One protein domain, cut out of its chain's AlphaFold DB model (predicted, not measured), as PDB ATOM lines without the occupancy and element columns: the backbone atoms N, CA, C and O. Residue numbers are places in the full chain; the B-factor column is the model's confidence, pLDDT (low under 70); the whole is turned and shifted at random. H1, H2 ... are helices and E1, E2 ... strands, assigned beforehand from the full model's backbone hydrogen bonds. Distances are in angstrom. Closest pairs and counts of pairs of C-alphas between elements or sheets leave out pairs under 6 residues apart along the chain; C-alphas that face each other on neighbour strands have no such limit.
ATOM      1  N   GLU A  11       4.960 -25.731  48.005       96.19
ATOM      2  CA  GLU A  11       5.558 -24.717  47.134       96.19
ATOM      3  C   GLU A  11       7.049 -24.522  47.438       96.19
ATOM      4  O   GLU A  11       7.859 -24.416  46.517       96.19
ATOM      5  N   GLU A  12       7.443 -24.527  48.719       95.94
ATOM      6  CA  GLU A  12       8.854 -24.441  49.117       95.94
ATOM      7  C   GLU A  12       9.652 -25.673  48.655       95.94
ATOM      8  O   GLU A  12      10.791 -25.537  48.202       95.94
ATOM      9  N   VAL A  13       9.068 -26.878  48.725       95.94
ATOM     10  CA  VAL A  13       9.702 -28.106  48.209       95.94
ATOM     11  C   VAL A  13       9.843 -28.050  46.689       95.94
ATOM     12  O   VAL A  13      10.913 -28.366  46.166       95.94
ATOM     13  N   VAL A  14       8.791 -27.635  45.976       96.75
ATOM     14  CA  VAL A  14       8.813 -27.472  44.513       96.75
ATOM     15  C   VAL A  14       9.880 -26.459  44.105       96.75
ATOM     16  O   VAL A  14      10.687 -26.752  43.223       96.75
ATOM     17  N   TYR A  15       9.962 -25.325  44.802       97.25
ATOM     18  CA  TYR A  15      10.983 -24.308  44.567       97.25
ATOM     19  C   TYR A  15      12.405 -24.869  44.696       97.25
ATOM     20  O   TYR A  15      13.248 -24.646  43.826       97.25
ATOM     21  N   VAL A  16      12.682 -25.633  45.758       95.88
ATOM     22  CA  VAL A  16      14.000 -26.252  45.958       95.88
ATOM     23  C   VAL A  16      14.310 -27.266  44.853       95.88
ATOM     24  O   VAL A  16      15.423 -27.255  44.330       95.88
ATOM     25  N   LYS A  17      13.343 -28.102  44.449       96.38
ATOM     26  CA  LYS A  17      13.518 -29.073  43.353       96.38
ATOM     27  C   LYS A  17      13.829 -28.391  42.020       96.38
ATOM     28  O   LYS A  17      14.810 -28.751  41.378       96.38
ATOM     29  N   GLN A  18      13.058 -27.368  41.653       96.81
ATOM     30  CA  GLN A  18      13.288 -26.586  40.434       96.81
ATOM     31  C   GLN A  18      14.663 -25.911  40.444       96.81
ATOM     32  O   GLN A  18      15.332 -25.824  39.416       96.81
ATOM     33  N   LEU A  19      15.113 -25.439  41.611       96.31
ATOM     34  CA  LEU A  19      16.427 -24.823  41.744       96.31
ATOM     35  C   LEU A  19      17.561 -25.837  41.526       96.31
ATOM     36  O   LEU A  19      18.551 -25.500  40.876       96.31
ATOM     37  N   LEU A  20      17.421 -27.059  42.047       95.81
ATOM     38  CA  LEU A  20      18.363 -28.157  41.817       95.81
ATOM     39  C   LEU A  20      18.423 -28.540  40.330       95.81
ATOM     40  O   LEU A  20      19.504 -28.544  39.742       95.81
ATOM     41  N   GLU A  21      17.261 -28.742  39.708       95.12
ATOM     42  CA  GLU A  21      17.122 -29.098  38.291       95.12
ATOM     43  C   GLU A  21      17.713 -28.030  37.361       95.12
ATOM     44  O   GLU A  21      18.545 -28.338  36.509       95.12
ATOM     45  N   LYS A  22      17.397 -26.747  37.592       95.69
ATOM     46  CA  LYS A  22      17.939 -25.620  36.812       95.69
ATOM     47  C   LYS A  22      19.467 -25.530  36.863       95.69
ATOM     48  O   LYS A  22      20.084 -25.021  35.932       95.69
ATOM     49  N   ASN A  23      20.080 -25.974  37.958       92.88
ATOM     50  CA  ASN A  23      21.534 -25.975  38.121       92.88
ATOM     51  C   ASN A  23      22.162 -27.338  37.783       92.88
ATOM     52  O   ASN A  23      23.370 -27.490  37.946       92.88
ATOM     53  N   ASN A  24      21.360 -28.296  37.304       92.25
ATOM     54  CA  ASN A  24      21.760 -29.657  36.957       92.25
ATOM     55  C   ASN A  24      22.476 -30.405  38.098       92.25
ATOM     56  O   ASN A  24      23.343 -31.231  37.840       92.25
ATOM     57  N   VAL A  25      22.150 -30.110  39.360       93.62
ATOM     58  CA  VAL A  25      22.765 -30.740  40.543       93.62
ATOM     59  C   VAL A  25      21.723 -31.461  41.379       93.62
ATOM     60  O   VAL A  25      20.563 -31.068  41.432       93.62
ATOM     61  N   THR A  26      22.147 -32.489  42.101       94.69
ATOM     62  CA  THR A  26      21.259 -33.295  42.959       94.69
ATOM     63  C   THR A  26      21.320 -32.915  44.440       94.69
ATOM     64  O   THR A  26      20.516 -33.401  45.236       94.69
ATOM     65  N   ILE A  27      22.247 -32.032  44.833       96.19
ATOM     66  CA  ILE A  27      22.409 -31.570  46.220       96.19
ATOM     67  C   ILE A  27      22.342 -30.047  46.322       96.19
ATOM     68  O   ILE A  27      22.730 -29.322  45.407       96.19
ATOM     69  N   VAL A  28      21.939 -29.543  47.490       96.88
ATOM     70  CA  VAL A  28      22.007 -28.108  47.793       96.88
ATOM     71  C   VAL A  28      23.450 -27.731  48.116       96.88
ATOM     72  O   VAL A  28      23.949 -28.013  49.209       96.88
ATOM     73  N   THR A  29      24.122 -27.097  47.158       96.62
ATOM     74  CA  THR A  29      25.479 -26.543  47.299       96.62
ATOM     75  C   THR A  29      25.480 -25.265  48.147       96.62
ATOM     76  O   THR A  29      24.415 -24.745  48.498       96.62
ATOM     77  N   GLN A  30      26.651 -24.715  48.490       95.50
ATOM     78  CA  GLN A  30      26.713 -23.474  49.276       95.50
ATOM     79  C   GLN A  30      26.105 -22.293  48.516       95.50
ATOM     80  O   GLN A  30      25.360 -21.501  49.099       95.50
ATOM     81  N   LYS A  31      26.349 -22.202  47.204       95.81
ATOM     82  CA  LYS A  31      25.722 -21.203  46.333       95.81
ATOM     83  C   LYS A  31      24.196 -21.312  46.355       95.81
ATOM     84  O   LYS A  31      23.523 -20.299  46.548       95.81
ATOM     85  N   LEU A  32      23.644 -22.521  46.225       96.81
ATOM     86  CA  LEU A  32      22.192 -22.727  46.271       96.81
ATOM     87  C   LEU A  32      21.613 -22.442  47.660       96.81
ATOM     88  O   LEU A  32      20.553 -21.830  47.770       96.81
ATOM     89  N   MET A  33      22.335 -22.795  48.724       96.81
ATOM     90  CA  MET A  33      21.932 -22.485  50.094       96.81
ATOM     91  C   MET A  33      21.810 -20.975  50.329       96.81
ATOM     92  O   MET A  33      20.884 -20.560  51.021       96.81
ATOM     93  N   LYS A  34      22.678 -20.137  49.741       96.44
ATOM     94  CA  LYS A  34      22.553 -18.668  49.829       96.44
ATOM     95  C   LYS A  34      21.264 -18.164  49.171       96.44
ATOM     96  O   LYS A  34      20.573 -17.327  49.746       96.44
ATOM     97  N   ILE A  35      20.912 -18.712  48.004       97.06
ATOM     98  CA  ILE A  35      19.681 -18.359  47.276       97.06
ATOM     99  C   ILE A  35      18.447 -18.768  48.090       97.06
ATOM    100  O   ILE A  35      17.561 -17.946  48.328       97.06
ATOM    101  N   ILE A  36      18.419 -20.014  48.574       96.38
ATOM    102  CA  ILE A  36      17.314 -20.546  49.381       96.38
ATOM    103  C   ILE A  36      17.166 -19.752  50.681       96.38
ATOM    104  O   ILE A  36      16.055 -19.360  51.029       96.38
ATOM    105  N   SER A  37      18.277 -19.458  51.368       95.62
ATOM    106  CA  SER A  37      18.262 -18.662  52.601       95.62
ATOM    107  C   SER A  37      17.630 -17.293  52.383       95.62
ATOM    108  O   SER A  37      16.799 -16.881  53.184       95.62
ATOM    109  N   LYS A  38      17.969 -16.608  51.281       96.25
ATOM    110  CA  LYS A  38      17.415 -15.285  50.957       96.25
ATOM    111  C   LYS A  38      15.924 -15.347  50.618       96.25
ATOM    112  O   LYS A  38      15.178 -14.466  51.027       96.25
ATOM    113  N   LYS A  39      15.488 -16.365  49.869       96.06
ATOM    114  CA  LYS A  39      14.091 -16.488  49.422       96.06
ATOM    115  C   LYS A  39      13.147 -16.949  50.534       96.06
ATOM    116  O   LYS A  39      12.024 -16.466  50.598       96.06
ATOM    117  N   LEU A  40      13.590 -17.889  51.369       94.00
ATOM    118  CA  LEU A  40      12.755 -18.546  52.380       94.00
ATOM    119  C   LEU A  40      13.031 -18.067  53.813       94.00
ATOM    120  O   LEU A  40      12.360 -18.511  54.738       94.00
ATOM    121  N   ASN A  41      14.024 -17.193  54.007       94.56
ATOM    122  CA  ASN A  41      14.469 -16.704  55.315       94.56
ATOM    123  C   ASN A  41      14.780 -17.837  56.319       94.56
ATOM    124  O   ASN A  41      14.350 -17.820  57.473       94.56
ATOM    125  N   ILE A  42      15.507 -18.863  55.862       94.38
ATOM    126  CA  ILE A  42      15.911 -20.020  56.675       94.38
ATOM    127  C   ILE A  42      17.399 -20.323  56.529       94.38
ATOM    128  O   ILE A  42      17.975 -20.188  55.456       94.38
ATOM    129  N   ASN A  43      18.018 -20.818  57.595       94.19
ATOM    130  CA  ASN A  43      19.395 -21.298  57.570       94.19
ATOM    131  C   ASN A  43      19.495 -22.790  57.196       94.19
ATOM    132  O   ASN A  43      18.504 -23.519  57.121       94.19
ATOM    133  N   ARG A  44      20.728 -23.276  57.017       93.00
ATOM    134  CA  ARG A  44      21.044 -24.672  56.670       93.00
ATOM    135  C   ARG A  44      20.388 -25.707  57.594       93.00
ATOM    136  O   ARG A  44      19.851 -26.708  57.121       93.00
ATOM    137  N   ALA A  45      20.455 -25.495  58.909       92.62
ATOM    138  CA  ALA A  45      19.920 -26.436  59.894       92.62
ATOM    139  C   ALA A  45      18.385 -26.430  59.915       92.62
ATOM    140  O   ALA A  45      17.760 -27.461  60.165       92.62
ATOM    141  N   GLN A  46      17.773 -25.274  59.660       94.12
ATOM    142  CA  GLN A  46      16.333 -25.156  59.468       94.12
ATOM    143  C   GLN A  46      15.915 -25.877  58.188       94.12
ATOM    144  O   GLN A  46      15.099 -26.782  58.289       94.12
ATOM    145  N   LEU A  47      16.525 -25.591  57.033       94.94
ATOM    146  CA  LEU A  47      16.190 -26.255  55.766       94.94
ATOM    147  C   LEU A  47      16.197 -27.782  55.899       94.94
ATOM    148  O   LEU A  47      15.212 -28.427  55.552       94.94
ATOM    149  N   LYS A  48      17.262 -28.355  56.480       94.19
ATOM    150  CA  LYS A  48      17.354 -29.805  56.694       94.19
ATOM    151  C   LYS A  48      16.206 -30.335  57.561       94.19
ATOM    152  O   LYS A  48      15.534 -31.275  57.159       94.19
ATOM    153  N   ARG A  49      15.957 -29.724  58.726       93.62
ATOM    154  CA  ARG A  49      14.893 -30.163  59.651       93.62
ATOM    155  C   ARG A  49      13.495 -30.022  59.044       93.62
ATOM    156  O   ARG A  49      12.695 -30.942  59.163       93.62
ATOM    157  N   ARG A  50      13.216 -28.892  58.385       95.00
ATOM    158  CA  ARG A  50      11.921 -28.603  57.750       95.00
ATOM    159  C   ARG A  50      11.646 -29.542  56.569       95.00
ATOM    160  O   ARG A  50      10.510 -29.970  56.407       95.00
ATOM    161  N   ALA A  51      12.673 -29.887  55.784       94.25
ATOM    162  CA  ALA A  51      12.571 -30.851  54.687       94.25
ATOM    163  C   ALA A  51      12.320 -32.279  55.198       94.25
ATOM    164  O   ALA A  51      11.425 -32.963  54.708       94.25
ATOM    165  N   THR A  52      13.041 -32.707  56.242       93.94
ATOM    166  CA  THR A  52      12.814 -34.018  56.870       93.94
ATOM    167  C   THR A  52      11.397 -34.149  57.431       93.94
ATOM    168  O   THR A  52      10.799 -35.211  57.291       93.94
ATOM    169  N   ALA A  53      10.832 -33.080  58.002       93.12
ATOM    170  CA  ALA A  53       9.470 -33.088  58.540       93.12
ATOM    171  C   ALA A  53       8.377 -33.361  57.484       93.12
ATOM    172  O   ALA A  53       7.316 -33.855  57.843       93.12
ATOM    173  N   VAL A  54       8.638 -33.087  56.197       94.00
ATOM    174  CA  VAL A  54       7.739 -33.431  55.074       94.00
ATOM    175  C   VAL A  54       8.176 -34.680  54.300       94.00
ATOM    176  O   VAL A  54       7.715 -34.914  53.188       94.00
ATOM    177  N   GLY A  55       9.117 -35.463  54.835       93.31
ATOM    178  CA  GLY A  55       9.642 -36.653  54.158       93.31
ATOM    179  C   GLY A  55      10.531 -36.358  52.941       93.31
ATOM    180  O   GLY A  55      10.881 -37.276  52.201       93.31
ATOM    181  N   TYR A  56      10.941 -35.104  52.721       93.88
ATOM    182  CA  TYR A  56      11.842 -34.748  51.626       93.88
ATOM    183  C   TYR A  56      13.304 -34.895  52.062       93.88
ATOM    184  O   TYR A  56      13.837 -34.094  52.837       93.88
ATOM    185  N   ASN A  57      13.974 -35.936  51.562       92.38
ATOM    186  CA  ASN A  57      15.380 -36.180  51.861       92.38
ATOM    187  C   ASN A  57      16.282 -35.252  51.039       92.38
ATOM    188  O   ASN A  57      16.492 -35.466  49.846       92.38
ATOM    189  N   ILE A  58      16.827 -34.230  51.696       93.38
ATOM    190  CA  ILE A  58      17.716 -33.254  51.075       93.38
ATOM    191  C   ILE A  58      19.160 -33.447  51.535       93.38
ATOM    192  O   ILE A  58      19.465 -33.505  52.732       93.38
ATOM    193  N   ILE A  59      20.077 -33.491  50.573       95.06
ATOM    194  CA  ILE A  59      21.511 -33.472  50.844       95.06
ATOM    195  C   ILE A  59      21.983 -32.027  50.717       95.06
ATOM    196  O   ILE A  59      21.773 -31.380  49.695       95.06
ATOM    197  N   ILE A  60      22.633 -31.521  51.766       95.56
ATOM    198  CA  ILE A  60      23.256 -30.196  51.763       95.56
ATOM    199  C   ILE A  60      24.766 -30.387  51.824       95.56
ATOM    200  O   ILE A  60      25.281 -31.072  52.716       95.56
ATOM    201  N   GLY A  61      25.477 -29.764  50.897       95.81
ATOM    202  CA  GLY A  61      26.892 -30.002  50.666       95.81
ATOM    203  C   GLY A  61      27.573 -28.841  49.962       95.81
ATOM    204  O   GLY A  61      27.159 -27.692  50.102       95.81
ATOM    205  N   TYR A  62      28.637 -29.157  49.241       95.88
ATOM    206  CA  TYR A  62      29.459 -28.207  48.500       95.88
ATOM    207  C   TYR A  62      29.566 -28.679  47.051       95.88
ATOM    208  O   TYR A  62      29.591 -29.883  46.795       95.88
ATOM    209  N   ALA A  63      29.646 -27.757  46.104       94.56
ATOM    210  CA  ALA A  63      30.195 -28.077  44.792       94.56
ATOM    211  C   ALA A  63      31.719 -28.251  44.903       94.56
ATOM    212  O   ALA A  63      32.344 -27.708  45.811       94.56
ATOM    213  N   TRP A  64      32.336 -28.994  43.982       92.50
ATOM    214  CA  TRP A  64      33.787 -29.232  43.983       92.50
ATOM    215  C   TRP A  64      34.619 -27.945  44.083       92.50
ATOM    216  O   TRP A  64      35.581 -27.888  44.839       92.50
ATOM    217  N   ASN A  65      34.214 -26.896  43.367       91.38
ATOM    218  CA  ASN A  65      34.871 -25.588  43.359       91.38
ATOM    219  C   ASN A  65      34.550 -24.708  44.583       91.38
ATOM    220  O   ASN A  65      35.110 -23.627  44.710       91.38
ATOM    221  N   GLU A  66      33.643 -25.140  45.461       93.50
ATOM    222  CA  GLU A  66      33.340 -24.474  46.736       93.50
ATOM    223  C   GLU A  66      34.151 -25.064  47.901       93.50
ATOM    224  O   GLU A  66      34.008 -24.610  49.035       93.50
ATOM    225  N   VAL A  67      34.947 -26.109  47.652       91.44
ATOM    226  CA  VAL A  67      35.746 -26.780  48.679       91.44
ATOM    227  C   VAL A  67      37.036 -26.015  48.934       91.44
ATOM    228  O   VAL A  67      37.807 -25.748  48.018       91.44
ATOM    229  N   ASP A  68      37.310 -25.769  50.208       89.75
ATOM    230  CA  ASP A  68      38.561 -25.199  50.702       89.75
ATOM    231  C   ASP A  68      39.230 -26.127  51.738       89.75
ATOM    232  O   ASP A  68      38.770 -27.244  52.016       89.75
ATOM    233  N   ASN A  69      40.333 -25.667  52.331       85.44
ATOM    234  CA  ASN A  69      41.056 -26.407  53.369       85.44
ATOM    235  C   ASN A  69      40.265 -26.526  54.685       85.44
ATOM    236  O   ASN A  69      40.440 -27.500  55.417       85.44
ATOM    237  N   LEU A  70      39.353 -25.590  54.957       89.62
ATOM    238  CA  LEU A  70      38.532 -25.548  56.172       89.62
ATOM    239  C   LEU A  70      37.288 -26.445  56.075       89.62
ATOM    240  O   LEU A  70      36.670 -26.786  57.084       89.62
ATOM    241  N   THR A  71      36.931 -26.876  54.866       90.75
ATOM    242  CA  THR A  71      35.761 -27.713  54.618       90.75
ATOM    243  C   THR A  71      35.902 -29.052  55.348       90.75
ATOM    244  O   THR A  71      36.914 -29.749  55.241       90.75
ATOM    245  N   ALA A  72      34.871 -29.444  56.098       91.31
ATOM    246  CA  ALA A  72      34.898 -30.675  56.880       91.31
ATOM    247  C   ALA A  72      34.995 -31.921  55.979       91.31
ATOM    248  O   ALA A  72      34.224 -32.077  55.034       91.31
ATOM    249  N   GLY A  73      35.860 -32.882  56.320       90.00
ATOM    250  CA  GLY A  73      36.029 -34.113  55.529       90.00
ATOM    251  C   GLY A  73      34.749 -34.955  55.385       90.00
ATOM    252  O   GLY A  73      34.564 -35.642  54.383       90.00
ATOM    253  N   LYS A  74      33.823 -34.882  56.347       93.06
ATOM    254  CA  LYS A  74      32.523 -35.579  56.287       93.06
ATOM    255  C   LYS A  74      31.472 -34.852  55.431       93.06
ATOM    256  O   LYS A  74      30.363 -35.365  55.285       93.06
ATOM    257  N   ALA A  75      31.779 -33.673  54.887       93.31
ATOM    258  CA  ALA A  75      30.858 -32.933  54.032       93.31
ATOM    259  C   ALA A  75      30.578 -33.691  52.726       93.31
ATOM    260  O   ALA A  75      31.475 -34.315  52.154       93.31
ATOM    261  N   HIS A  76      29.329 -33.617  52.259       95.12
ATOM    262  CA  HIS A  76      28.952 -34.105  50.936       95.12
ATOM    263  C   HIS A  76      29.408 -33.107  49.879       95.12
ATOM    264  O   HIS A  76      29.188 -31.904  50.029       95.12
ATOM    265  N   ILE A  77      30.016 -33.623  48.821       94.62
ATOM    266  CA  ILE A  77      30.515 -32.873  47.680       94.62
ATOM    267  C   ILE A  77      29.802 -33.378  46.436       94.62
ATOM    268  O   ILE A  77      29.731 -34.591  46.232       94.62
ATOM    269  N   SER A  78      29.314 -32.455  45.616       94.94
ATOM    270  CA  SER A  78      28.926 -32.712  44.235       94.94
ATOM    271  C   SER A  78      30.076 -32.298  43.320       94.94
ATOM    272  O   SER A  78      30.606 -31.190  43.421       94.94
ATOM    273  N   LEU A  79      30.493 -33.209  42.447       93.81
ATOM    274  CA  LEU A  79      31.467 -32.937  41.396       93.81
ATOM    275  C   LEU A  79      30.965 -33.491  40.070       93.81
ATOM    276  O   LEU A  79      30.371 -34.566  40.035       93.81
ATOM    277  N   PHE A  80      31.274 -32.810  38.973       94.62
ATOM    278  CA  PHE A  80      31.073 -33.346  37.629       94.62
ATOM    279  C   PHE A  80      32.374 -33.953  37.150       94.62
ATOM    280  O   PHE A  80      33.407 -33.289  37.134       94.62
ATOM    281  N   CYS A  81      32.336 -35.231  36.784       94.62
ATOM    282  CA  CYS A  81      33.541 -35.906  36.338       94.62
ATOM    283  C   CYS A  81      34.061 -35.282  35.038       94.62
ATOM    284  O   CYS A  81      33.348 -35.280  34.037       94.62
ATOM    285  N   ASN A  82      35.327 -34.864  35.006       93.75
ATOM    286  CA  ASN A  82      35.944 -34.296  33.803       93.75
ATOM    287  C   ASN A  82      35.898 -35.227  32.581       93.75
ATOM    288  O   ASN A  82      35.829 -34.733  31.458       93.75
ATOM    289  N   VAL A  83      35.879 -36.546  32.798       94.19
ATOM    290  CA  VAL A  83      35.864 -37.563  31.737       94.19
ATOM    291  C   VAL A  83      34.442 -37.869  31.263       94.19
ATOM    292  O   VAL A  83      34.104 -37.583  30.123       94.19
ATOM    293  N   CYS A  84      33.573 -38.417  32.124       95.00
ATOM    294  CA  CYS A  84      32.227 -38.831  31.697       95.00
ATOM    295  C   CYS A  84      31.141 -37.766  31.836       95.00
ATOM    296  O   CYS A  84      29.985 -38.059  31.544       95.00
ATOM    297  N   LYS A  85      31.478 -36.577  32.347       94.44
ATOM    298  CA  LYS A  85      30.565 -35.440  32.556       94.44
ATOM    299  C   LYS A  85      29.356 -35.716  33.464       94.44
ATOM    300  O   LYS A  85      28.488 -34.865  33.598       94.44
ATOM    301  N   LYS A  86      29.308 -36.874  34.134       93.94
ATOM    302  CA  LYS A  86      28.252 -37.228  35.095       93.94
ATOM    303  C   LYS A  86      28.548 -36.647  36.475       93.94
ATOM    304  O   LYS A  86      29.710 -36.625  36.899       93.94
ATOM    305  N   GLU A  87      27.492 -36.232  37.172       94.88
ATOM    306  CA  GLU A  87      27.568 -35.830  38.575       94.88
ATOM    307  C   GLU A  87      27.922 -37.038  39.452       94.88
ATOM    308  O   GLU A  87      27.426 -38.152  39.270       94.88
ATOM    309  N   TYR A  88      28.804 -36.814  40.414       94.81
ATOM    310  CA  TYR A  88      29.131 -37.745  41.473       94.81
ATOM    311  C   TYR A  88      28.981 -37.045  42.819       94.81
ATOM    312  O   TYR A  88      29.591 -36.002  43.057       94.81
ATOM    313  N   ILE A  89      28.213 -37.668  43.713       94.81
ATOM    314  CA  ILE A  89      28.037 -37.216  45.091       94.81
ATOM    315  C   ILE A  89      28.839 -38.136  46.007       94.81
ATOM    316  O   ILE A  89      28.669 -39.357  45.995       94.81
ATOM    317  N   GLY A  90      29.697 -37.559  46.841       93.00
ATOM    318  CA  GLY A  90      30.487 -38.327  47.796       93.00
ATOM    319  C   GLY A  90      30.958 -37.494  48.976       93.00
ATOM    320  O   GLY A  90      30.808 -36.279  49.001       93.00
ATOM    321  N   GLN A  91      31.534 -38.152  49.975       93.12
ATOM    322  CA  GLN A  91      32.148 -37.447  51.099       93.12
ATOM    323  C   GLN A  91      33.535 -36.934  50.715       93.12
ATOM    324  O   GLN A  91      34.325 -37.678  50.128       93.12
ATOM    325  N   LEU A  92      33.857 -35.704  51.119       91.38
ATOM    326  CA  LEU A  92      35.136 -35.061  50.821       91.38
ATOM    327  C   LEU A  92      36.345 -35.898  51.263       91.38
ATOM    328  O   LEU A  92      37.337 -35.970  50.548       91.38
ATOM    329  N   ILE A  93      36.260 -36.594  52.397       90.38
ATOM    330  CA  ILE A  93      37.340 -37.445  52.922       90.38
ATOM    331  C   ILE A  93      37.741 -38.563  51.950       90.38
ATOM    332  O   ILE A  93      38.916 -38.898  51.850       90.38
ATOM    333  N   LYS A  94      36.790 -39.090  51.163       86.50
ATOM    334  CA  LYS A  94      37.053 -40.113  50.136       86.50
ATOM    335  C   LYS A  94      37.738 -39.534  48.891       86.50
ATOM    336  O   LYS A  94      38.239 -40.290  48.061       86.50
ATOM    337  N   LEU A  95      37.728 -38.210  48.745       86.50
ATOM    338  CA  LEU A  95      38.300 -37.475  47.618       86.50
ATOM    339  C   LEU A  95      39.628 -36.799  47.988       86.50
ATOM    340  O   LEU A  95      40.530 -36.779  47.162       86.50
ATOM    341  N   ARG A  96      39.793 -36.318  49.228       82.31
ATOM    342  CA  ARG A  96      41.051 -35.728  49.729       82.31
ATOM    343  C   ARG A  96      42.205 -36.727  49.810       82.31
ATOM    344  O   ARG A  96      43.352 -36.330  49.693       82.31
ATOM    345  N   GLY A  97      41.918 -38.020  49.975       77.25
ATOM    346  CA  GLY A  97      42.940 -39.075  49.974       77.25
ATOM    347  C   GLY A  97      43.495 -39.425  48.588       77.25
ATOM    348  O   GLY A  97      44.199 -40.423  48.443       77.25
ATOM    349  N   ARG A  98      43.131 -38.670  47.546       84.94
ATOM    350  CA  ARG A  98      43.573 -38.922  46.179       84.94
ATOM    351  C   ARG A  98      44.956 -38.325  45.954       84.94
ATOM    352  O   ARG A  98      45.146 -37.125  46.067       84.94
ATOM    353  N   THR A  99      45.914 -39.174  45.611       77.50
ATOM    354  CA  THR A  99      47.323 -38.799  45.431       77.50
ATOM    355  C   THR A  99      47.722 -38.602  43.969       77.50
ATOM    356  O   THR A  99      48.804 -38.096  43.705       77.50
ATOM    357  N   TYR A 100      46.894 -39.038  43.014       69.81
ATOM    358  CA  TYR A 100      47.275 -39.119  41.595       69.81
ATOM    359  C   TYR A 100      46.554 -38.119  40.685       69.81
ATOM    360  O   TYR A 100      46.887 -38.022  39.510       69.81
ATOM    361  N   SER A 101      45.553 -37.401  41.199       71.38
ATOM    362  CA  SER A 101      44.863 -36.330  40.477       71.38
ATOM    363  C   SER A 101      44.020 -35.503  41.449       71.38
ATOM    364  O   SER A 101      43.264 -36.072  42.242       71.38
ATOM    365  N   ASN A 102      44.130 -34.176  41.340       80.19
ATOM    366  CA  ASN A 102      43.289 -33.196  42.039       80.19
ATOM    367  C   ASN A 102      42.092 -32.749  41.186       80.19
ATOM    368  O   ASN A 102      41.386 -31.808  41.540       80.19
ATOM    369  N   GLU A 103      41.859 -33.396  40.046       86.50
ATOM    370  CA  GLU A 103      40.736 -33.063  39.185       86.50
ATOM    371  C   GLU A 103      39.414 -33.631  39.724       86.50
ATOM    372  O   GLU A 103      39.393 -34.683  40.386       86.50
ATOM    373  N   PRO A 104      38.276 -32.990  39.396       91.06
ATOM    374  CA  PRO A 104      36.965 -33.539  39.696       91.06
ATOM    375  C   PRO A 104      36.732 -34.798  38.853       91.06
ATOM    376  O   PRO A 104      36.272 -34.767  37.714       91.06
ATOM    377  N   LEU A 105      37.051 -35.952  39.434       92.94
ATOM    378  CA  LEU A 105      36.868 -37.263  38.814       92.94
ATOM    379  C   LEU A 105      35.912 -38.128  39.631       92.94
ATOM    380  O   LEU A 105      35.981 -38.170  40.863       92.94
ATOM    381  N   CYS A 106      35.049 -38.891  38.962       92.56
ATOM    382  CA  CYS A 106      34.308 -39.942  39.650       92.56
ATOM    383  C   CYS A 106      35.267 -41.083  40.067       92.56
ATOM    384  O   CYS A 106      36.361 -41.213  39.505       92.56
ATOM    385  N   PRO A 107      34.894 -41.935  41.041       91.12
ATOM    386  CA  PRO A 107      35.765 -43.007  41.530       91.12
ATOM    387  C   PRO A 107      36.251 -43.979  40.449       91.12
ATOM    388  O   PRO A 107      37.366 -44.482  40.557       91.12
TER     389      PRO A 107
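What this domain is: This is residues 11 to 107 of the 322 residues of an uncharacterized protein of archaeon (UniProt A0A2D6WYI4). The domain has two lobes along its longest axis: three helices, H1, H2 and H3, loosely grouped at one end, and a small sheet of E1, E2 and E3 towards the other, with short H4 and the closing stretch beyond it. H1 and H2 form a helical hairpin, and residues 30 to 33 of H2 meet the sheet at E1. The 97 printed residues hold four named helices and three named strands, in the order H1 H2 H3 E1 E2 E3 H4; the sheet, order E1 E2 E3, is mixed, and so is the class, helices and strands. The whole is compact, with a radius of gyration of the C-alphas of 14.1 A, yet elongated, spanning 44 by 27 by 23 A.

Where its parts are: Find C-alpha 11 at (5.558, -24.717, 47.134); from there H1 runs 16.1 A to residue 22. H2, residues 30 to 40, covers 15.1 A, and H3, residues 44 to 53, 14.4 A. Next come E1, residues 61 to 63, E2, residues 76 to 80, 13.5 A, and E3, residues 87 to 91, 13.4 A. H4, residues 93 to 96, ends at C-alpha 96, (41.051, -35.728, 49.729).

How they stand to each other: Look first at Val 16 and Ile 36, the closest C-alphas of H1 and H2, 7.4 A apart: the helices touch at a shallow tilt of 30 degrees, opposite ways. H3 is close to H2 but not clearly touching; C-alphas 33 and 44 are closest, 7.0 A. In H1, H2 and H3 every O i to N i+4 pair is within hydrogen-bond range; H4 is too short for one. H2 only grazes the sheet. E1 and E2 are parallel, with N 62 and O 76 at 2.9 A; E2 and E3, a hairpin, are antiparallel, with N 77 and O 90 at 2.8 A. H4 is not on the sheet.

The domain as a whole: The farthest C-alphas, of Glu 11 and Tyr 100, are 44.5 A apart. The printed part has no cut; the link from E1 to E2, 12 residues, is long. Mean pLDDT of the printed part is 92.7, and residue 100 alone is under 70.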